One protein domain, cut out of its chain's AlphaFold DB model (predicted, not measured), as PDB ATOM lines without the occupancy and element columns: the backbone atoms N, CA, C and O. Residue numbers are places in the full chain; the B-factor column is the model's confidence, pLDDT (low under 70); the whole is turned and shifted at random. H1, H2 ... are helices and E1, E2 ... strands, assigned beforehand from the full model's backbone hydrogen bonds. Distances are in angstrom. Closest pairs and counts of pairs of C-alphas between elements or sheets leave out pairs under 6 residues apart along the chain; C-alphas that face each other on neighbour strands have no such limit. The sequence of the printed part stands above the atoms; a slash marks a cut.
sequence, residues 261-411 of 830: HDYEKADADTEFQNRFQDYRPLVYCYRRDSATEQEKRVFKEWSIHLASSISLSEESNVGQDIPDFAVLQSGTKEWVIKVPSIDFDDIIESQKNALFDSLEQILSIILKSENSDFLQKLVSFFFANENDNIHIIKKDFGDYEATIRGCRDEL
ATOM      1  N   HIS A 261     109.941 104.735 116.999       75.00
ATOM      2  CA  HIS A 261     109.062 105.732 117.607       75.00
ATOM      3  C   HIS A 261     109.888 106.812 118.303       75.00
ATOM      4  O   HIS A 261     109.674 107.995 118.061       75.00
ATOM      5  N   ASP A 262     110.820 106.398 119.165       80.44
ATOM      6  CA  ASP A 262     111.676 107.305 119.932       80.44
ATOM      7  C   ASP A 262     112.973 106.606 120.372       80.44
ATOM      8  O   ASP A 262     113.048 105.371 120.375       80.44
ATOM      9  N   TYR A 263     113.990 107.375 120.755       88.44
ATOM     10  CA  TYR A 263     115.244 106.860 121.303       88.44
ATOM     11  C   TYR A 263     115.908 107.851 122.265       88.44
ATOM     12  O   TYR A 263     115.812 109.068 122.117       88.44
ATOM     13  N   GLU A 264     116.639 107.317 123.237       89.12
ATOM     14  CA  GLU A 264     117.460 108.106 124.151       89.12
ATOM     15  C   GLU A 264     118.911 108.082 123.676       89.12
ATOM     16  O   GLU A 264     119.484 107.009 123.472       89.12
ATOM     17  N   LYS A 265     119.512 109.260 123.479       90.38
ATOM     18  CA  LYS A 265     120.917 109.371 123.069       90.38
ATOM     19  C   LYS A 265     121.832 108.786 124.142       90.38
ATOM     20  O   LYS A 265     121.675 109.086 125.320       90.38
ATOM     21  N   ALA A 266     122.793 107.974 123.718       91.75
ATOM     22  CA  ALA A 266     123.842 107.483 124.598       91.75
ATOM     23  C   ALA A 266     124.826 108.610 124.946       91.75
ATOM     24  O   ALA A 266     125.063 109.500 124.126       91.75
ATOM     25  N   ASP A 267     125.472 108.528 126.110       89.12
ATOM     26  CA  ASP A 267     126.534 109.468 126.505       89.12
ATOM     27  C   ASP A 267     127.679 109.492 125.472       89.12
ATOM     28  O   ASP A 267     128.209 110.549 125.121       89.12
ATOM     29  N   ALA A 268     127.964 108.327 124.879       91.00
ATOM     30  CA  ALA A 268     128.924 108.139 123.799       91.00
ATOM     31  C   ALA A 268     128.557 108.840 122.468       91.00
ATOM     32  O   ALA A 268     129.427 108.981 121.605       91.00
ATOM     33  N   ASP A 269     127.307 109.291 122.266       90.25
ATOM     34  CA  ASP A 269     126.868 109.913 121.001       90.25
ATOM     35  C   ASP A 269     127.655 111.193 120.709       90.25
ATOM     36  O   ASP A 269     128.056 111.415 119.574       90.25
ATOM     37  N   THR A 270     127.940 112.015 121.724       86.94
ATOM     38  CA  THR A 270     128.613 113.311 121.523       86.94
ATOM     39  C   THR A 270     130.007 113.137 120.922       86.94
ATOM     40  O   THR A 270     130.360 113.809 119.952       86.94
ATOM     41  N   GLU A 271     130.801 112.215 121.467       88.06
ATOM     42  CA  GLU A 271     132.139 111.944 120.943       88.06
ATOM     43  C   GLU A 271     132.084 111.254 119.575       88.06
ATOM     44  O   GLU A 271     132.838 111.615 118.665       88.06
ATOM     45  N   PHE A 272     131.141 110.325 119.395       92.19
ATOM     46  CA  PHE A 272     130.888 109.697 118.104       92.19
ATOM     47  C   PHE A 272     130.572 110.741 117.023       92.19
ATOM     48  O   PHE A 272     131.170 110.683 115.948       92.19
ATOM     49  N   GLN A 273     129.703 111.722 117.303       89.44
ATOM     50  CA  GLN A 273     129.357 112.782 116.348       89.44
ATOM     51  C   GLN A 273     130.585 113.589 115.927       89.44
ATOM     52  O   GLN A 273     130.749 113.852 114.736       89.44
ATOM     53  N   ASN A 274     131.463 113.946 116.869       83.69
ATOM     54  CA  ASN A 274     132.680 114.701 116.563       83.69
ATOM     55  C   ASN A 274     133.567 113.938 115.569       83.69
ATOM     56  O   ASN A 274     133.948 114.490 114.539       83.69
ATOM     57  N   ARG A 275     133.815 112.644 115.813       88.44
ATOM     58  CA  ARG A 275     134.588 111.805 114.877       88.44
ATOM     59  C   ARG A 275     133.851 111.576 113.555       88.44
ATOM     60  O   ARG A 275     134.471 111.510 112.494       88.44
ATOM     61  N   PHE A 276     132.525 111.474 113.593       89.19
ATOM     62  CA  PHE A 276     131.704 111.251 112.407       89.19
ATOM     63  C   PHE A 276     131.754 112.430 111.421       89.19
ATOM     64  O   PHE A 276     131.747 112.202 110.208       89.19
ATOM     65  N   GLN A 277     131.873 113.673 111.900       84.25
ATOM     66  CA  GLN A 277     132.005 114.849 111.024       84.25
ATOM     67  C   GLN A 277     133.287 114.823 110.178       84.25
ATOM     68  O   GLN A 277     133.244 115.150 108.989       84.25
ATOM     69  N   ASP A 278     134.406 114.371 110.741       85.50
ATOM     70  CA  ASP A 278     135.662 114.221 109.993       85.50
ATOM     71  C   ASP A 278     135.678 112.976 109.105       85.50
ATOM     72  O   ASP A 278     136.295 112.955 108.039       85.50
ATOM     73  N   TYR A 279     134.942 111.945 109.506       90.94
ATOM     74  CA  TYR A 279     134.819 110.705 108.760       90.94
ATOM     75  C   TYR A 279     134.047 110.852 107.440       90.94
ATOM     76  O   TYR A 279     134.425 110.273 106.420       90.94
ATOM     77  N   ARG A 280     132.955 111.624 107.426       89.06
ATOM     78  CA  ARG A 280     132.063 111.727 106.257       89.06
ATOM     79  C   ARG A 280     132.774 112.152 104.960       89.06
ATOM     80  O   ARG A 280     132.555 111.477 103.947       89.06
ATOM     81  N   PRO A 281     133.630 113.196 104.939       90.06
ATOM     82  CA  PRO A 281     134.397 113.564 103.749       90.06
ATOM     83  C   PRO A 281     135.322 112.446 103.247       90.06
ATOM     84  O   PRO A 281     135.452 112.272 102.035       90.06
ATOM     85  N   LEU A 282     135.911 111.655 104.156       92.62
ATOM     86  CA  LEU A 282     136.784 110.522 103.813       92.62
ATOM     87  C   LEU A 282     136.021 109.411 103.082       92.62
ATOM     88  O   LEU A 282     136.572 108.744 102.212       92.62
ATOM     89  N   VAL A 283     134.743 109.208 103.410       91.81
ATOM     90  CA  VAL A 283     133.883 108.258 102.689       91.81
ATOM     91  C   VAL A 283     133.423 108.842 101.356       91.81
ATOM     92  O   VAL A 283     133.459 108.160 100.329       91.81
ATOM     93  N   TYR A 284     132.987 110.103 101.362       90.88
ATOM     94  CA  TYR A 284     132.416 110.751 100.184       90.88
ATOM     95  C   TYR A 284     133.424 110.902  99.044       90.88
ATOM     96  O   TYR A 284     133.026 110.765  97.888       90.88
ATOM     97  N   CYS A 285     134.721 111.080  99.320       91.62
ATOM     98  CA  CYS A 285     135.730 111.221  98.264       91.62
ATOM     99  C   CYS A 285     135.763 110.030  97.286       91.62
ATOM    100  O   CYS A 285     135.945 110.225  96.088       91.62
ATOM    101  N   TYR A 286     135.457 108.811  97.747       90.12
ATOM    102  CA  TYR A 286     135.362 107.612  96.898       90.12
ATOM    103  C   TYR A 286     134.113 107.562  96.017       90.12
ATOM    104  O   TYR A 286     134.000 106.694  95.147       90.12
ATOM    105  N   ARG A 287     133.146 108.449  96.249       86.94
ATOM    106  CA  ARG A 287     131.922 108.550  95.453       86.94
ATOM    107  C   ARG A 287     131.766 109.893  94.767       86.94
ATOM    108  O   ARG A 287     130.973 109.932  93.841       86.94
ATOM    109  N   ARG A 288     132.527 110.922  95.142       86.06
ATOM    110  CA  ARG A 288     132.429 112.304  94.654       86.06
ATOM    111  C   ARG A 288     132.144 112.405  93.151       86.06
ATOM    112  O   ARG A 288     131.114 112.948  92.766       86.06
ATOM    113  N   ASP A 289     132.976 111.769  92.326       81.88
ATOM    114  CA  ASP A 289     132.869 111.851  90.859       81.88
ATOM    115  C   ASP A 289     131.777 110.950  90.255       81.88
ATOM    116  O   ASP A 289     131.389 111.110  89.101       81.88
ATOM    117  N   SER A 290     131.283 109.971  91.019       81.38
ATOM    118  CA  SER A 290     130.312 108.959  90.565       81.38
ATOM    119  C   SER A 290     128.940 109.069  91.234       81.38
ATOM    120  O   SER A 290     128.044 108.279  90.925       81.38
ATOM    121  N   ALA A 291     128.779 109.995  92.180       78.81
ATOM    122  CA  ALA A 291     127.571 110.156  92.969       78.81
ATOM    123  C   ALA A 291     126.515 110.908  92.158       78.81
ATOM    124  O   ALA A 291     126.733 112.027  91.690       78.81
ATOM    125  N   THR A 292     125.335 110.309  92.041       78.94
ATOM    126  CA  THR A 292     124.142 110.992  91.533       78.94
ATOM    127  C   THR A 292     123.727 112.126  92.475       78.94
ATOM    128  O   THR A 292     123.982 112.058  93.675       78.94
ATOM    129  N   GLU A 293     123.011 113.142  91.986       74.12
ATOM    130  CA  GLU A 293     122.526 114.250  92.835       74.12
ATOM    131  C   GLU A 293     121.682 113.776  94.028       74.12
ATOM    132  O   GLU A 293     121.728 114.351  95.117       74.12
ATOM    133  N   GLN A 294     120.945 112.678  93.860       73.12
ATOM    134  CA  GLN A 294     120.196 112.074  94.954       73.12
ATOM    135  C   GLN A 294     121.106 111.391  95.984       73.12
ATOM    136  O   GLN A 294     120.857 111.518  97.179       73.12
ATOM    137  N   GLU A 295     122.171 110.708  95.553       74.56
ATOM    138  CA  GLU A 295     123.186 110.165  96.466       74.56
ATOM    139  C   GLU A 295     123.947 111.283  97.177       74.56
ATOM    140  O   GLU A 295     124.144 111.188  98.384       74.56
ATOM    141  N   LYS A 296     124.299 112.369  96.477       76.25
ATOM    142  CA  LYS A 296     124.912 113.549  97.097       76.25
ATOM    143  C   LYS A 296     124.019 114.100  98.201       76.25
ATOM    144  O   LYS A 296     124.493 114.255  99.315       76.25
ATOM    145  N   ARG A 297     122.719 114.310  97.950       76.56
ATOM    146  CA  ARG A 297     121.765 114.750  98.991       76.56
ATOM    147  C   ARG A 297     121.735 113.814 100.198       76.56
ATOM    148  O   ARG A 297     121.833 114.294 101.320       76.56
ATOM    149  N   VAL A 298     121.678 112.497  99.975       78.38
ATOM    150  CA  VAL A 298     121.764 111.509 101.066       78.38
ATOM    151  C   VAL A 298     123.064 111.690 101.849       78.38
ATOM    152  O   VAL A 298     123.020 111.783 103.066       78.38
ATOM    153  N   PHE A 299     124.203 111.829 101.174       81.19
ATOM    154  CA  PHE A 299     125.492 112.072 101.817       81.19
ATOM    155  C   PHE A 299     125.571 113.394 102.583       81.19
ATOM    156  O   PHE A 299     126.304 113.452 103.567       81.19
ATOM    157  N   LYS A 300     124.856 114.447 102.163       79.06
ATOM    158  CA  LYS A 300     124.790 115.740 102.872       79.06
ATOM    159  C   LYS A 300     123.931 115.666 104.129       79.06
ATOM    160  O   LYS A 300     124.272 116.265 105.145       79.06
ATOM    161  N   GLU A 301     122.835 114.926 104.066       78.94
ATOM    162  CA  GLU A 301     121.791 114.968 105.088       78.94
ATOM    163  C   GLU A 301     121.774 113.738 106.001       78.94
ATOM    164  O   GLU A 301     121.007 113.725 106.960       78.94
ATOM    165  N   TRP A 302     122.566 112.699 105.712       84.75
ATOM    166  CA  TRP A 302     122.577 111.510 106.555       84.75
ATOM    167  C   TRP A 302     123.133 111.800 107.953       84.75
ATOM    168  O   TRP A 302     124.113 112.533 108.127       84.75
ATOM    169  N   SER A 303     122.513 111.187 108.952       85.62
ATOM    170  CA  SER A 303     122.959 111.214 110.340       85.62
ATOM    171  C   SER A 303     122.950 109.803 110.909       85.62
ATOM    172  O   SER A 303     122.143 108.961 110.514       85.62
ATOM    173  N   ILE A 304     123.879 109.539 111.820       91.19
ATOM    174  CA  ILE A 304     123.940 108.299 112.589       91.19
ATOM    175  C   ILE A 304     123.991 108.721 114.049       91.19
ATOM    176  O   ILE A 304     124.854 109.522 114.382       91.19
ATOM    177  N   HIS A 305     123.107 108.214 114.900       91.56
ATOM    178  CA  HIS A 305     123.089 108.490 116.335       91.56
ATOM    179  C   HIS A 305     123.303 107.215 117.144       91.56
ATOM    180  O   HIS A 305     122.788 106.155 116.786       91.56
ATOM    181  N   LEU A 306     124.034 107.324 118.249       92.94
ATOM    182  CA  LEU A 306     124.155 106.252 119.232       92.94
ATOM    183  C   LEU A 306     123.062 106.400 120.292       92.94
ATOM    184  O   LEU A 306     122.875 107.482 120.854       92.94
ATOM    185  N   ALA A 307     122.344 105.315 120.576       91.44
ATOM    186  CA  ALA A 307     121.228 105.308 121.516       91.44
ATOM    187  C   ALA A 307     121.422 104.283 122.633       91.44
ATOM    188  O   ALA A 307     121.735 103.125 122.365       91.44
ATOM    189  N   SER A 308     121.176 104.682 123.880       90.56
ATOM    190  CA  SER A 308     121.188 103.781 125.040       90.56
ATOM    191  C   SER A 308     119.898 102.956 125.110       90.56
ATOM    192  O   SER A 308     119.903 101.758 125.410       90.56
ATOM    193  N   SER A 309     118.770 103.576 124.763       86.56
ATOM    194  CA  SER A 309     117.451 102.951 124.745       86.56
ATOM    195  C   SER A 309     116.687 103.312 123.470       86.56
ATOM    196  O   SER A 309     116.856 104.390 122.902       86.56
ATOM    197  N   ILE A 310     115.879 102.369 122.977       85.31
ATOM    198  CA  ILE A 310     115.112 102.515 121.736       85.31
ATOM    199  C   ILE A 310     113.687 102.030 121.979       85.31
ATOM    200  O   ILE A 310     113.483 100.950 122.533       85.31
ATOM    201  N   SER A 311     112.713 102.816 121.524       80.12
ATOM    202  CA  SER A 311     111.287 102.501 121.568       80.12
ATOM    203  C   SER A 311     110.737 102.330 120.149       80.12
ATOM    204  O   SER A 311     110.892 103.208 119.296       80.12
ATOM    205  N   LEU A 312     110.073 101.201 119.889       77.31
ATOM    206  CA  LEU A 312     109.388 100.915 118.620       77.31
ATOM    207  C   LEU A 312     107.900 101.270 118.713       77.31
ATOM    208  O   LEU A 312     107.332 101.293 119.805       77.31
ATOM    209  N   SER A 313     107.266 101.542 117.571       67.81
ATOM    210  CA  SER A 313     105.829 101.827 117.513       67.81
ATOM    211  C   SER A 313     104.974 100.619 117.941       67.81
ATOM    212  O   SER A 313     105.364  99.462 117.781       67.81
ATOM    213  N   GLU A 314     103.790 100.885 118.506       55.06
ATOM    214  CA  GLU A 314     102.928  99.870 119.145       55.06
ATOM    215  C   GLU A 314     102.467  98.740 118.195       55.06
ATOM    216  O   GLU A 314     102.176  97.635 118.653       55.06
ATOM    217  N   GLU A 315     102.451  98.973 116.876       54.88
ATOM    218  CA  GLU A 315     102.118  97.958 115.860       54.88
ATOM    219  C   GLU A 315     103.269  96.963 115.583       54.88
ATOM    220  O   GLU A 315     103.038  95.902 114.997       54.88
ATOM    221  N   SER A 316     104.498  97.258 116.024       54.62
ATOM    222  CA  SER A 316     105.725  96.493 115.734       54.62
ATOM    223  C   SER A 316     106.115  95.457 116.808       54.62
ATOM    224  O   SER A 316     107.191  94.874 116.718       54.62
ATOM    225  N   ASN A 317     105.217  95.170 117.760       45.81
ATOM    226  CA  ASN A 317     105.389  94.402 119.009       45.81
ATOM    227  C   ASN A 317     106.020  95.174 120.179       45.81
ATOM    228  O   ASN A 317     107.200  95.516 120.205       45.81
ATOM    229  N   VAL A 318     105.204  95.313 121.222       42.31
ATOM    230  CA  VAL A 318     105.554  95.735 122.578       42.31
ATOM    231  C   VAL A 318     106.422  94.656 123.246       42.31
ATOM    232  O   VAL A 318     105.954  93.539 123.463       42.31
ATOM    233  N   GLY A 319     107.667  94.989 123.606       51.28
ATOM    234  CA  GLY A 319     108.474  94.215 124.567       51.28
ATOM    235  C   GLY A 319     109.644  93.382 124.027       51.28
ATOM    236  O   GLY A 319     110.169  92.563 124.779       51.28
ATOM    237  N   GLN A 320     110.069  93.554 122.771       58.31
ATOM    238  CA  GLN A 320     111.323  92.950 122.298       58.31
ATOM    239  C   GLN A 320     112.522  93.787 122.758       58.31
ATOM    240  O   GLN A 320     112.602  94.974 122.450       58.31
ATOM    241  N   ASP A 321     113.446  93.161 123.492       67.56
ATOM    242  CA  ASP A 321     114.734  93.769 123.819       67.56
ATOM    243  C   ASP A 321     115.558  93.863 122.529       67.56
ATOM    244  O   ASP A 321     115.841  92.850 121.882       67.56
ATOM    245  N   ILE A 322     115.849  95.088 122.097       77.00
ATOM    246  CA  ILE A 322     116.632  95.332 120.886       77.00
ATOM    247  C   ILE A 322     118.091  95.023 121.235       77.00
ATOM    248  O   ILE A 322     118.588  95.575 122.216       77.00
ATOM    249  N   PRO A 323     118.791  94.171 120.469       82.25
ATOM    250  CA  PRO A 323     120.172  93.845 120.782       82.25
ATOM    251  C   PRO A 323     121.078  95.068 120.607       82.25
ATOM    252  O   PRO A 323     120.835  95.923 119.751       82.25
ATOM    253  N   ASP A 324     122.148  95.132 121.396       86.81
ATOM    254  CA  ASP A 324     123.204  96.120 121.184       86.81
ATOM    255  C   ASP A 324     123.785  95.979 119.771       86.81
ATOM    256  O   ASP A 324     123.864  94.884 119.206       86.81
ATOM    257  N   PHE A 325     124.175  97.112 119.199       87.62
ATOM    258  CA  PHE A 325     124.623  97.303 117.819       87.62
ATOM    259  C   PHE A 325     123.564  97.006 116.752       87.62
ATOM    260  O   PHE A 325     123.866  96.965 115.561       87.62
ATOM    261  N   ALA A 326     122.293  96.860 117.138       82.62
ATOM    262  CA  ALA A 326     121.211  96.898 116.169       82.62
ATOM    263  C   ALA A 326     121.152  98.275 115.500       82.62
ATOM    264  O   ALA A 326     121.026  99.307 116.166       82.62
ATOM    265  N   VAL A 327     121.201  98.267 114.173       84.19
ATOM    266  CA  VAL A 327     120.963  99.439 113.335       84.19
ATOM    267  C   VAL A 327     119.461  99.571 113.111       84.19
ATOM    268  O   VAL A 327     118.805  98.593 112.776       84.19
ATOM    269  N   LEU A 328     118.917 100.774 113.248       80.81
ATOM    270  CA  LEU A 328     117.552 101.133 112.869       80.81
ATOM    271  C   LEU A 328     117.567 102.370 111.980       80.81
ATOM    272  O   LEU A 328     118.425 103.238 112.125       80.81
ATOM    273  N   GLN A 329     116.604 102.459 111.067       77.38
ATOM    274  CA  GLN A 329     116.436 103.629 110.212       77.38
ATOM    275  C   GLN A 329     115.236 104.459 110.679       77.38
ATOM    276  O   GLN A 329     114.116 103.956 110.770       77.38
ATOM    277  N   SER A 330     115.477 105.740 110.939       71.19
ATOM    278  CA  SER A 330     114.472 106.768 111.195       71.19
ATOM    279  C   SER A 330     114.248 107.562 109.904       71.19
ATOM    280  O   SER A 330     115.106 108.309 109.423       71.19
ATOM    281  N   GLY A 331     113.104 107.349 109.253       67.88
ATOM    282  CA  GLY A 331     112.825 107.961 107.952       67.88
ATOM    283  C   GLY A 331     113.801 107.505 106.857       67.88
ATOM    284  O   GLY A 331     114.104 106.324 106.735       67.88
ATOM    285  N   THR A 332     114.254 108.427 106.001       65.62
ATOM    286  CA  THR A 332     115.128 108.103 104.852       65.62
ATOM    287  C   THR A 332     116.596 108.480 105.048       65.62
ATOM    288  O   THR A 332     117.423 108.099 104.220       65.62
ATOM    289  N   LYS A 333     116.927 109.230 106.105       74.19
ATOM    290  CA  LYS A 333     118.222 109.920 106.249       74.19
ATOM    291  C   LYS A 333     118.891 109.688 107.604       74.19
ATOM    292  O   LYS A 333     120.105 109.803 107.690       74.19
ATOM    293  N   GLU A 334     118.131 109.333 108.629       84.81
ATOM    294  CA  GLU A 334     118.648 109.173 109.982       84.81
ATOM    295  C   GLU A 334     118.754 107.690 110.338       84.81
ATOM    296  O   GLU A 334     117.867 106.884 110.042       84.81
ATOM    297  N   TRP A 335     119.867 107.333 110.964       88.25
ATOM    298  CA  TRP A 335     120.174 105.992 111.430       88.25
ATOM    299  C   TRP A 335     120.443 106.035 112.925       88.25
ATOM    300  O   TRP A 335     121.069 106.966 113.422       88.25
ATOM    301  N   VAL A 336     119.995 105.016 113.639       88.69
ATOM    302  CA  VAL A 336     120.210 104.879 115.077       88.69
ATOM    303  C   VAL A 336     120.863 103.533 115.335       88.69
ATOM    304  O   VAL A 336     120.390 102.514 114.839       88.69
ATOM    305  N   ILE A 337     121.956 103.527 116.090       91.50
ATOM    306  CA  ILE A 337     122.646 102.317 116.531       91.50
ATOM    307  C   ILE A 337     122.412 102.192 118.032       91.50
ATOM    308  O   ILE A 337     122.796 103.084 118.792       91.50
ATOM    309  N   LYS A 338     121.785 101.098 118.475       90.69
ATOM    310  CA  LYS A 338     121.697 100.814 119.912       90.69
ATOM    311  C   LYS A 338     123.089 100.490 120.442       90.69
ATOM    312  O   LYS A 338     123.788  99.690 119.836       90.69
ATOM    313  N   VAL A 339     123.496 101.076 121.555       92.06
ATOM    314  CA  VAL A 339     124.775 100.784 122.214       92.06
ATOM    315  C   VAL A 339     124.558 100.606 123.715       92.06
ATOM    316  O   VAL A 339     123.610 101.176 124.265       92.06
ATOM    317  N   PRO A 340     125.430  99.848 124.401       89.94
ATOM    318  CA  PRO A 340     125.403  99.802 125.855       89.94
ATOM    319  C   PRO A 340     125.674 101.189 126.453       89.94
ATOM    320  O   PRO A 340     126.372 102.014 125.865       89.94
ATOM    321  N   SER A 341     125.133 101.442 127.648       87.12
ATOM    322  CA  SER A 341     125.339 102.685 128.408       87.12
ATOM    323  C   SER A 341     126.742 102.748 129.027       87.12
ATOM    324  O   SER A 341     126.897 102.623 130.242       87.12
ATOM    325  N   ILE A 342     127.757 102.882 128.177       87.94
ATOM    326  CA  ILE A 342     129.178 103.015 128.521       87.94
ATOM    327  C   ILE A 342     129.809 104.155 127.709       87.94
ATOM    328  O   ILE A 342     129.221 104.622 126.728       87.94
ATOM    329  N   ASP A 343     131.000 104.593 128.113       89.06
ATOM    330  CA  ASP A 343     131.736 105.654 127.427       89.06
ATOM    331  C   ASP A 343     132.213 105.209 126.036       89.06
ATOM    332  O   ASP A 343     132.400 104.021 125.754       89.06
ATOM    333  N   PHE A 344     132.429 106.173 125.137       90.69
ATOM    334  CA  PHE A 344     132.804 105.876 123.755       90.69
ATOM    335  C   PHE A 344     134.141 105.127 123.656       90.69
ATOM    336  O   PHE A 344     134.247 104.167 122.894       90.69
ATOM    337  N   ASP A 345     135.136 105.502 124.460       89.06
ATOM    338  CA  ASP A 345     136.434 104.818 124.493       89.06
ATOM    339  C   ASP A 345     136.307 103.336 124.891       89.06
ATOM    340  O   ASP A 345     136.952 102.481 124.275       89.06
ATOM    341  N   ASP A 346     135.402 102.997 125.817       89.81
ATOM    342  CA  ASP A 346     135.144 101.607 126.218       89.81
ATOM    343  C   ASP A 346     134.500 100.794 125.081       89.81
ATOM    344  O   ASP A 346     134.820  99.611 124.890       89.81
ATOM    345  N   ILE A 347     133.627 101.418 124.278       90.19
ATOM    346  CA  ILE A 347     133.067 100.804 123.061       90.19
ATOM    347  C   ILE A 347     134.198 100.502 122.072       90.19
ATOM    348  O   ILE A 347     134.246  99.409 121.501       90.19
ATOM    349  N   ILE A 348     135.131 101.436 121.880       91.62
ATOM    350  CA  ILE A 348     136.273 101.260 120.973       91.62
ATOM    351  C   ILE A 348     137.249 100.188 121.481       91.62
ATOM    352  O   ILE A 348     137.805  99.447 120.669       91.62
ATOM    353  N   GLU A 349     137.456 100.052 122.789       89.06
ATOM    354  CA  GLU A 349     138.369  99.044 123.339       89.06
ATOM    355  C   GLU A 349     137.768  97.630 123.303       89.06
ATOM    356  O   GLU A 349     138.443  96.671 122.921       89.06
ATOM    357  N   SER A 350     136.489  97.489 123.663       86.38
ATOM    358  CA  SER A 350     135.873  96.179 123.913       86.38
ATOM    359  C   SER A 350     134.932  95.689 122.808       86.38
ATOM    360  O   SER A 350     134.759  94.479 122.642       86.38
ATOM    361  N   GLN A 351     134.332  96.596 122.032       89.94
ATOM    362  CA  GLN A 351     133.231  96.293 121.106       89.94
ATOM    363  C   GLN A 351     133.388  96.938 119.719       89.94
ATOM    364  O   GLN A 351     132.442  96.975 118.930       89.94
ATOM    365  N   LYS A 352     134.610  97.356 119.359       90.69
ATOM    366  CA  LYS A 352     134.938  97.954 118.053       90.69
ATOM    367  C   LYS A 352     134.386  97.180 116.862       90.69
ATOM    368  O   LYS A 352     133.858  97.799 115.947       90.69
ATOM    369  N   ASN A 353     134.508  95.853 116.859       88.44
ATOM    370  CA  ASN A 353     134.058  95.034 115.729       88.44
ATOM    371  C   ASN A 353     132.534  95.100 115.544       88.44
ATOM    372  O   ASN A 353     132.070  95.164 114.417       88.44
ATOM    373  N   ALA A 354     131.758  95.170 116.628       87.00
ATOM    374  CA  ALA A 354     130.302  95.254 116.532       87.00
ATOM    375  C   ALA A 354     129.840  96.625 116.001       87.00
ATOM    376  O   ALA A 354     128.951  96.708 115.147       87.00
ATOM    377  N   LEU A 355     130.496  97.711 116.433       91.25
ATOM    378  CA  LEU A 355     130.266  99.040 115.861       91.25
ATOM    379  C   LEU A 355     130.724  99.109 114.395       91.25
ATOM    380  O   LEU A 355     130.057  99.724 113.566       91.25
ATOM    381  N   PHE A 356     131.839  98.457 114.065       92.38
ATOM    382  CA  PHE A 356     132.341  98.345 112.698       92.38
ATOM    383  C   PHE A 356     131.310  97.669 111.787       92.38
ATOM    384  O   PHE A 356     130.973  98.227 110.745       92.38
ATOM    385  N   ASP A 357     130.760  96.527 112.201       85.50
ATOM    386  CA  ASP A 357     129.748  95.786 111.439       85.50
ATOM    387  C   ASP A 357     128.477  96.628 111.228       85.50
ATOM    388  O   ASP A 357     127.897  96.636 110.139       85.50
ATOM    389  N   SER A 358     128.084  97.409 112.240       89.12
ATOM    390  CA  SER A 358     126.949  98.340 112.157       89.12
ATOM    391  C   SER A 358     127.181  99.439 111.119       89.12
ATOM    392  O   SER A 358     126.310  99.728 110.293       89.12
ATOM    393  N   LEU A 359     128.372 100.043 111.118       91.81
ATOM    394  CA  LEU A 359     128.755 101.051 110.130       91.81
ATOM    395  C   LEU A 359     128.880 100.442 108.725       91.81
ATOM    396  O   LEU A 359     128.438 101.066 107.760       91.81
ATOM    397  N   GLU A 360     129.408  99.219 108.591       89.00
ATOM    398  CA  GLU A 360     129.467  98.498 107.310       89.00
ATOM    399  C   GLU A 360     128.058  98.267 106.758       89.00
ATOM    400  O   GLU A 360     127.797  98.530 105.577       89.00
ATOM    401  N   GLN A 361     127.123  97.852 107.619       83.69
ATOM    402  CA  GLN A 361     125.722  97.674 107.259       83.69
ATOM    403  C   GLN A 361     125.108  98.985 106.757       83.69
ATOM    404  O   GLN A 361     124.548  99.003 105.659       83.69
ATOM    405  N   ILE A 362     125.263 100.088 107.495       87.25
ATOM    406  CA  ILE A 362     124.755 101.412 107.099       87.25
ATOM    407  C   ILE A 362     125.357 101.841 105.753       87.25
ATOM    408  O   ILE A 362     124.624 102.178 104.818       87.25
ATOM    409  N   LEU A 363     126.681 101.758 105.596       88.06
ATOM    410  CA  LEU A 363     127.353 102.105 104.343       88.06
ATOM    411  C   LEU A 363     126.868 101.261 103.170       88.06
ATOM    412  O   LEU A 363     126.669 101.800 102.084       88.06
ATOM    413  N   SER A 364     126.654  99.959 103.363       84.00
ATOM    414  CA  SER A 364     126.165  99.082 102.297       84.00
ATOM    415  C   SER A 364     124.797  99.533 101.763       84.00
ATOM    416  O   SER A 364     124.551  99.451 100.551       84.00
ATOM    417  N   ILE A 365     123.948 100.097 102.636       79.88
ATOM    418  CA  ILE A 365     122.637 100.660 102.291       79.88
ATOM    419  C   ILE A 365     122.801 101.988 101.543       79.88
ATOM    420  O   ILE A 365     122.271 102.123 100.437       79.88
ATOM    421  N   ILE A 366     123.549 102.950 102.101       81.25
ATOM    422  CA  ILE A 366     123.727 104.284 101.497       81.25
ATOM    423  C   ILE A 366     124.458 104.201 100.161       81.25
ATOM    424  O   ILE A 366     124.004 104.752  99.159       81.25
ATOM    425  N   LEU A 367     125.578 103.482 100.126       81.19
ATOM    426  CA  LEU A 367     126.417 103.373  98.939       81.19
ATOM    427  C   LEU A 367     125.834 102.457  97.893       81.19
ATOM    428  O   LEU A 367     126.308 102.491  96.753       81.19
ATOM    429  N   LYS A 368     124.859 101.624  98.275       76.69
ATOM    430  CA  LYS A 368     124.329 100.594  97.400       76.69
ATOM    431  C   LYS A 368     125.511  99.758  96.864       76.69
ATOM    432  O   LYS A 368     125.640  99.557  95.654       76.69
ATOM    433  N   SER A 369     126.360  99.226  97.741       75.94
ATOM    434  CA  SER A 369     127.512  98.385  97.364       75.94
ATOM    435  C   SER A 369     127.487  97.043  98.095       75.94
ATOM    436  O   SER A 369     127.053  96.974  99.237       75.94
ATOM    437  N   GLU A 370     127.949  95.983  97.426       66.19
ATOM    438  CA  GLU A 370     128.125  94.637  98.005       66.19
ATOM    439  C   GLU A 370     129.596  94.239  98.155       66.19
ATOM    440  O   GLU A 370     129.913  93.133  98.591       66.19
ATOM    441  N   ASN A 371     130.507  95.104  97.712       77.69
ATOM    442  CA  ASN A 371     131.927  94.826  97.785       77.69
ATOM    443  C   ASN A 371     132.381  95.014  99.239       77.69
ATOM    444  O   ASN A 371     132.681  96.137  99.636       77.69
ATOM    445  N   SER A 372     132.391  93.925 100.013       76.75
ATOM    446  CA  SER A 372     132.771  93.959 101.430       76.75
ATOM    447  C   SER A 372     134.196  94.485 101.615       76.75
ATOM    448  O   SER A 372     134.381  95.367 102.436       76.75
ATOM    449  N   ASP A 373     135.168  94.121 100.769       83.25
ATOM    450  CA  ASP A 373     136.532  94.680 100.860       83.25
ATOM    451  C   ASP A 373     136.538  96.214 100.726       83.25
ATOM    452  O   ASP A 373     137.255  96.924 101.433       83.25
ATOM    453  N   PHE A 374     135.714  96.745  99.817       88.12
ATOM    454  CA  PHE A 374     135.546  98.187  99.651       88.12
ATOM    455  C   PHE A 374     134.828  98.818 100.847       88.12
ATOM    456  O   PHE A 374     135.277  99.846 101.340       88.12
ATOM    457  N   LEU A 375     133.743  98.215 101.333       88.12
ATOM    458  CA  LEU A 375     132.993  98.735 102.475       88.12
ATOM    459  C   LEU A 375     133.828  98.704 103.759       88.12
ATOM    460  O   LEU A 375     133.926  99.723 104.430       88.12
ATOM    461  N   GLN A 376     134.510  97.597 104.044       89.25
ATOM    462  CA  GLN A 376     135.428  97.457 105.173       89.25
ATOM    463  C   GLN A 376     136.544  98.498 105.119       89.25
ATOM    464  O   GLN A 376     136.862  99.125 106.131       89.25
ATOM    465  N   LYS A 377     137.107  98.751 103.930       91.62
ATOM    466  CA  LYS A 377     138.062  99.846 103.741       91.62
ATOM    467  C   LYS A 377     137.446 101.192 104.133       91.62
ATOM    468  O   LYS A 377     138.088 101.955 104.850       91.62
ATOM    469  N   LEU A 378     136.222 101.487 103.702       93.44
ATOM    470  CA  LEU A 378     135.556 102.746 104.042       93.44
ATOM    471  C   LEU A 378     135.243 102.863 105.536       93.44
ATOM    472  O   LEU A 378     135.424 103.937 106.097       93.44
ATOM    473  N   VAL A 379     134.808 101.792 106.201       93.56
ATOM    474  CA  VAL A 379     134.590 101.800 107.659       93.56
ATOM    475  C   VAL A 379     135.911 101.983 108.408       93.56
ATOM    476  O   VAL A 379     135.953 102.677 109.421       93.56
ATOM    477  N   SER A 380     137.018 101.441 107.892       92.44
ATOM    478  CA  SER A 380     138.323 101.545 108.552       92.44
ATOM    479  C   SER A 380     138.799 102.988 108.764       92.44
ATOM    480  O   SER A 380     139.450 103.245 109.774       92.44
ATOM    481  N   PHE A 381     138.396 103.937 107.905       93.69
ATOM    482  CA  PHE A 381     138.711 105.363 108.082       93.69
ATOM    483  C   PHE A 381     138.161 105.948 109.388       93.69
ATOM    484  O   PHE A 381     138.764 106.867 109.934       93.69
ATOM    485  N   PHE A 382     137.048 105.416 109.909       94.12
ATOM    486  CA  PHE A 382     136.446 105.891 111.159       94.12
ATOM    487  C   PHE A 382     137.312 105.548 112.379       94.12
ATOM    488  O   PHE A 382     137.329 106.271 113.371       94.12
ATOM    489  N   PHE A 383     138.035 104.429 112.307       91.50
ATOM    490  CA  PHE A 383     138.824 103.891 113.418       91.50
ATOM    491  C   PHE A 383     140.334 104.084 113.257       91.50
ATOM    492  O   PHE A 383     141.096 103.695 114.145       91.50
ATOM    493  N   ALA A 384     140.774 104.592 112.110       88.62
ATOM    494  CA  ALA A 384     142.167 104.883 111.823       88.62
ATOM    495  C   ALA A 384     142.568 106.246 112.405       88.62
ATOM    496  O   ALA A 384     141.732 107.122 112.622       88.62
ATOM    497  N   ASN A 385     143.863 106.420 112.670       88.38
ATOM    498  CA  ASN A 385     144.388 107.730 113.039       88.38
ATOM    499  C   ASN A 385     144.505 108.634 111.797       88.38
ATOM    500  O   ASN A 385     144.473 108.175 110.653       88.38
ATOM    501  N   GLU A 386     144.688 109.930 112.031       84.19
ATOM    502  CA  GLU A 386     144.770 110.931 110.967       84.19
ATOM    503  C   GLU A 386     145.907 110.658 109.966       84.19
ATOM    504  O   GLU A 386     145.712 110.768 108.758       84.19
ATOM    505  N   ASN A 387     147.076 110.211 110.439       84.62
ATOM    506  CA  ASN A 387     148.218 109.916 109.569       84.62
ATOM    507  C   ASN A 387     147.942 108.750 108.609       84.62
ATOM    508  O   ASN A 387     148.327 108.808 107.437       84.62
ATOM    509  N   ASP A 388     147.264 107.706 109.084       89.25
ATOM    510  CA  ASP A 388     146.864 106.560 108.271       89.25
ATOM    511  C   ASP A 388     145.830 106.983 107.219       89.25
ATOM    512  O   ASP A 388     145.961 106.629 106.043       89.25
ATOM    513  N   ASN A 389     144.862 107.818 107.608       89.56
ATOM    514  CA  ASN A 389     143.870 108.389 106.694       89.56
ATOM    515  C   ASN A 389     144.543 109.226 105.597       89.56
ATOM    516  O   ASN A 389     144.297 108.998 104.408       89.56
ATOM    517  N   ILE A 390     145.464 110.122 105.972       88.31
ATOM    518  CA  ILE A 390     146.262 110.920 105.033       88.31
ATOM    519  C   ILE A 390     147.019 110.008 104.067       88.31
ATOM    520  O   ILE A 390     147.016 110.246 102.857       88.31
ATOM    521  N   HIS A 391     147.669 108.956 104.570       88.94
ATOM    522  CA  HIS A 391     148.455 108.053 103.737       88.94
ATOM    523  C   HIS A 391     147.594 107.315 102.704       88.94
ATOM    524  O   HIS A 391     147.957 107.259 101.526       88.94
ATOM    525  N   ILE A 392     146.445 106.779 103.120       88.44
ATOM    526  CA  ILE A 392     145.535 106.038 102.239       88.44
ATOM    527  C   ILE A 392     144.943 106.962 101.168       88.44
ATOM    528  O   ILE A 392     144.923 106.600  99.993       88.44
ATOM    529  N   ILE A 393     144.504 108.166 101.538       91.00
ATOM    530  CA  ILE A 393     143.931 109.119 100.580       91.00
ATOM    531  C   ILE A 393     144.995 109.642  99.611       91.00
ATOM    532  O   ILE A 393     144.743 109.668  98.410       91.00
ATOM    533  N   LYS A 394     146.207 109.985 100.073       88.62
ATOM    534  CA  LYS A 394     147.304 110.388  99.170       88.62
ATOM    535  C   LYS A 394     147.664 109.288  98.180       88.62
ATOM    536  O   LYS A 394     147.973 109.572  97.027       88.62
ATOM    537  N   LYS A 395     147.616 108.027  98.609       90.94
ATOM    538  CA  LYS A 395     147.878 106.883  97.732       90.94
ATOM    539  C   LYS A 395     146.847 106.765  96.606       90.94
ATOM    540  O   LYS A 395     147.232 106.431  95.489       90.94
ATOM    541  N   ASP A 396     145.579 107.031  96.899       89.81
ATOM    542  CA  ASP A 396     144.486 106.798  95.955       89.81
ATOM    543  C   ASP A 396     144.126 108.037  95.118       89.81
ATOM    544  O   ASP A 396     143.752 107.892  93.956       89.81
ATOM    545  N   PHE A 397     144.289 109.244  95.671       89.69
ATOM    546  CA  PHE A 397     143.875 110.520  95.064       89.69
ATOM    547  C   PHE A 397     145.013 111.543  94.902       89.69
ATOM    548  O   PHE A 397     144.822 112.598  94.302       89.69
ATOM    549  N   GLY A 398     146.217 111.255  95.405       88.94
ATOM    550  CA  GLY A 398     147.388 112.130  95.292       88.94
ATOM    551  C   GLY A 398     147.470 113.187  96.394       88.94
ATOM    552  O   GLY A 398     148.352 113.106  97.249       88.94
ATOM    553  N   ASP A 399     146.566 114.168  96.386       85.94
ATOM    554  CA  ASP A 399     146.558 115.280  97.348       85.94
ATOM    555  C   ASP A 399     145.419 115.131  98.367       85.94
ATOM    556  O   ASP A 399     144.242 115.213  98.017       85.94
ATOM    557  N   TYR A 400     145.781 114.920  99.635       84.75
ATOM    558  CA  TYR A 400     144.822 114.805 100.736       84.75
ATOM    559  C   TYR A 400     144.043 116.099 100.967       84.75
ATOM    560  O   TYR A 400     142.815 116.065 101.002       84.75
ATOM    561  N   GLU A 401     144.744 117.226 101.088       79.81
ATOM    562  CA  GLU A 401     144.137 118.498 101.479       79.81
ATOM    563  C   GLU A 401     143.169 118.973 100.405       79.81
ATOM    564  O   GLU A 401     142.009 119.260 100.694       79.81
ATOM    565  N   ALA A 402     143.601 118.963  99.142       78.31
ATOM    566  CA  ALA A 402     142.744 119.365  98.032       78.31
ATOM    567  C   ALA A 402     141.515 118.446  97.884       78.31
ATOM    568  O   ALA A 402     140.402 118.922  97.641       78.31
ATOM    569  N   THR A 403     141.694 117.130  98.060       85.62
ATOM    570  CA  THR A 403     140.603 116.151  97.926       85.62
ATOM    571  C   THR A 403     139.570 116.311  99.035       85.62
ATOM    572  O   THR A 403     138.374 116.406  98.753       85.62
ATOM    573  N   ILE A 404     140.014 116.350 100.294       87.62
ATOM    574  CA  ILE A 404     139.119 116.427 101.450       87.62
ATOM    575  C   ILE A 404     138.462 117.798 101.552       87.62
ATOM    576  O   ILE A 404     137.265 117.852 101.833       87.62
ATOM    577  N   ARG A 405     139.172 118.885 101.225       78.50
ATOM    578  CA  ARG A 405     138.587 120.230 101.144       78.50
ATOM    579  C   ARG A 405     137.435 120.283 100.146       78.50
ATOM    580  O   ARG A 405     136.320 120.604 100.536       78.50
ATOM    581  N   GLY A 406     137.655 119.821  98.912       81.19
ATOM    582  CA  GLY A 406     136.588 119.778  97.908       81.19
ATOM    583  C   GLY A 406     135.395 118.905  98.321       81.19
ATOM    584  O   GLY A 406     134.253 119.222  97.997       81.19
ATOM    585  N   CYS A 407     135.632 117.830  99.078       85.94
ATOM    586  CA  CYS A 407     134.556 117.014  99.645       85.94
ATOM    587  C   CYS A 407     133.792 117.740 100.760       85.94
ATOM    588  O   CYS A 407     132.569 117.633 100.811       85.94
ATOM    589  N   ARG A 408     134.487 118.458 101.651       82.25
ATOM    590  CA  ARG A 408     133.875 119.254 102.726       82.25
ATOM    591  C   ARG A 408     132.984 120.351 102.145       82.25
ATOM    592  O   ARG A 408     131.826 120.438 102.546       82.25
ATOM    593  N   ASP A 409     133.481 121.090 101.157       75.19
ATOM    594  CA  ASP A 409     132.734 122.170 100.503       75.19
ATOM    595  C   ASP A 409     131.449 121.636  99.842       75.19
ATOM    596  O   ASP A 409     130.359 122.185 100.014       75.19
ATOM    597  N   GLU A 410     131.541 120.503  99.138       79.19
ATOM    598  CA  GLU A 410     130.374 119.871  98.520       79.19
ATOM    599  C   GLU A 410     129.378 119.318  99.544       79.19
ATOM    600  O   GLU A 410     128.169 119.459  99.345       79.19
ATOM    601  N   LEU A 411     129.847 118.668 100.612       76.62
ATOM    602  CA  LEU A 411     128.976 118.014 101.591       76.62
ATOM    603  C   LEU A 411     128.259 119.003 102.495       76.62
ATOM    604  O   LEU A 411     127.060 118.856 102.738       76.62
TER     605      LEU A 411
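What this domain is: This is residues 261 to 411 of the 830 residues of the protein "Uncharacterized protein DUF3883" of Fibrobacter sp. UWS1 (UniProt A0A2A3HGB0). A small, strongly twisted sheet of four strands makes one end of the domain, with H4 packed over E4 and E3 and H1 running from E2 away to a group of crossed helices. H5 packs on both H1 and H4, while H6 and H7 make a corner at the end away from the sheet. The printed part has 151 residues, with seven named helices and four named strands in the order E1 H1 H2 E2 E3 E4 H3 H4 H5 H6 H7; the class is mixed, helices and strands. The mixed sheet has the order E1 E2 E4 E3. The whole is compact, with a radius of gyration of the C-alphas of 16.1 A, yet only just elongated, spanning 52 by 35 by 26 A.

Where its parts are: The strands are E1, residues 261 to 265, from C-alpha 261 at (109.062, 105.732, 117.607); E2, residues 303 to 312, 18.9 A; E3, residues 327 to 330; and E4, residues 334 to 338. The helices are H1, residues 269 to 284, 21.6 A; H2, residues 293 to 301; H3, residues 344 to 350; H4, residues 352 to 367, 21.6 A, from (134.938, 97.954, 118.053); H5, residues 372 to 383, 16.7 A; H6, residues 386 to 397, 15.9 A; and H7, residues 400 to 411, 16.2 A, to (128.976, 118.014, 101.591).

How they stand to each other: E2 bends by 103 degrees at residue 308 and pairs with E4 in parallel over residues 303 to 307 (N 305 and O 335, 2.8 A) and with E1 antiparallel over 307 to 311 (N 311 and O 262, 2.8 A). E3 and E4 form an antiparallel hairpin, with N 328 and O 336 2.8 A apart. H1 and H4 are on one face of the sheet, making two layers, helices and sheet. H4 runs along the strands at a height over the sheet of 10.1 A. H1 has a kink of 41 degrees near residue 278. H5 touches H1 at a steep tilt of 48 degrees, closest C-alphas Tyr 279 and Phe 382, 5.6 A, and H4 at Glu 360 and Leu 375, 6.0 A. H7 touches H1 at Pro 281 and Cys 407, 5.4 A, and H6 only at the corner. H2 touches H4, with C-alphas 298 and 366 7.5 A apart; H3 only just touches H1, with 3 pairs of C-alphas within 8 A. Every O i to N i+4 pair is within hydrogen-bond range in H2, H3, H4, H6 and H7, against 9 of 12 in H1 and 5 of 8 in H5.

The domain as a whole: The C-alphas of Val 318 and Gly 398 are the two farthest apart, 52.6 A. The printed part has no cut. The link from E2 to E3 is long. The mean pLDDT of the printed part is 83.7; residues 313 to 321, 331 to 332 and 370 are under 70.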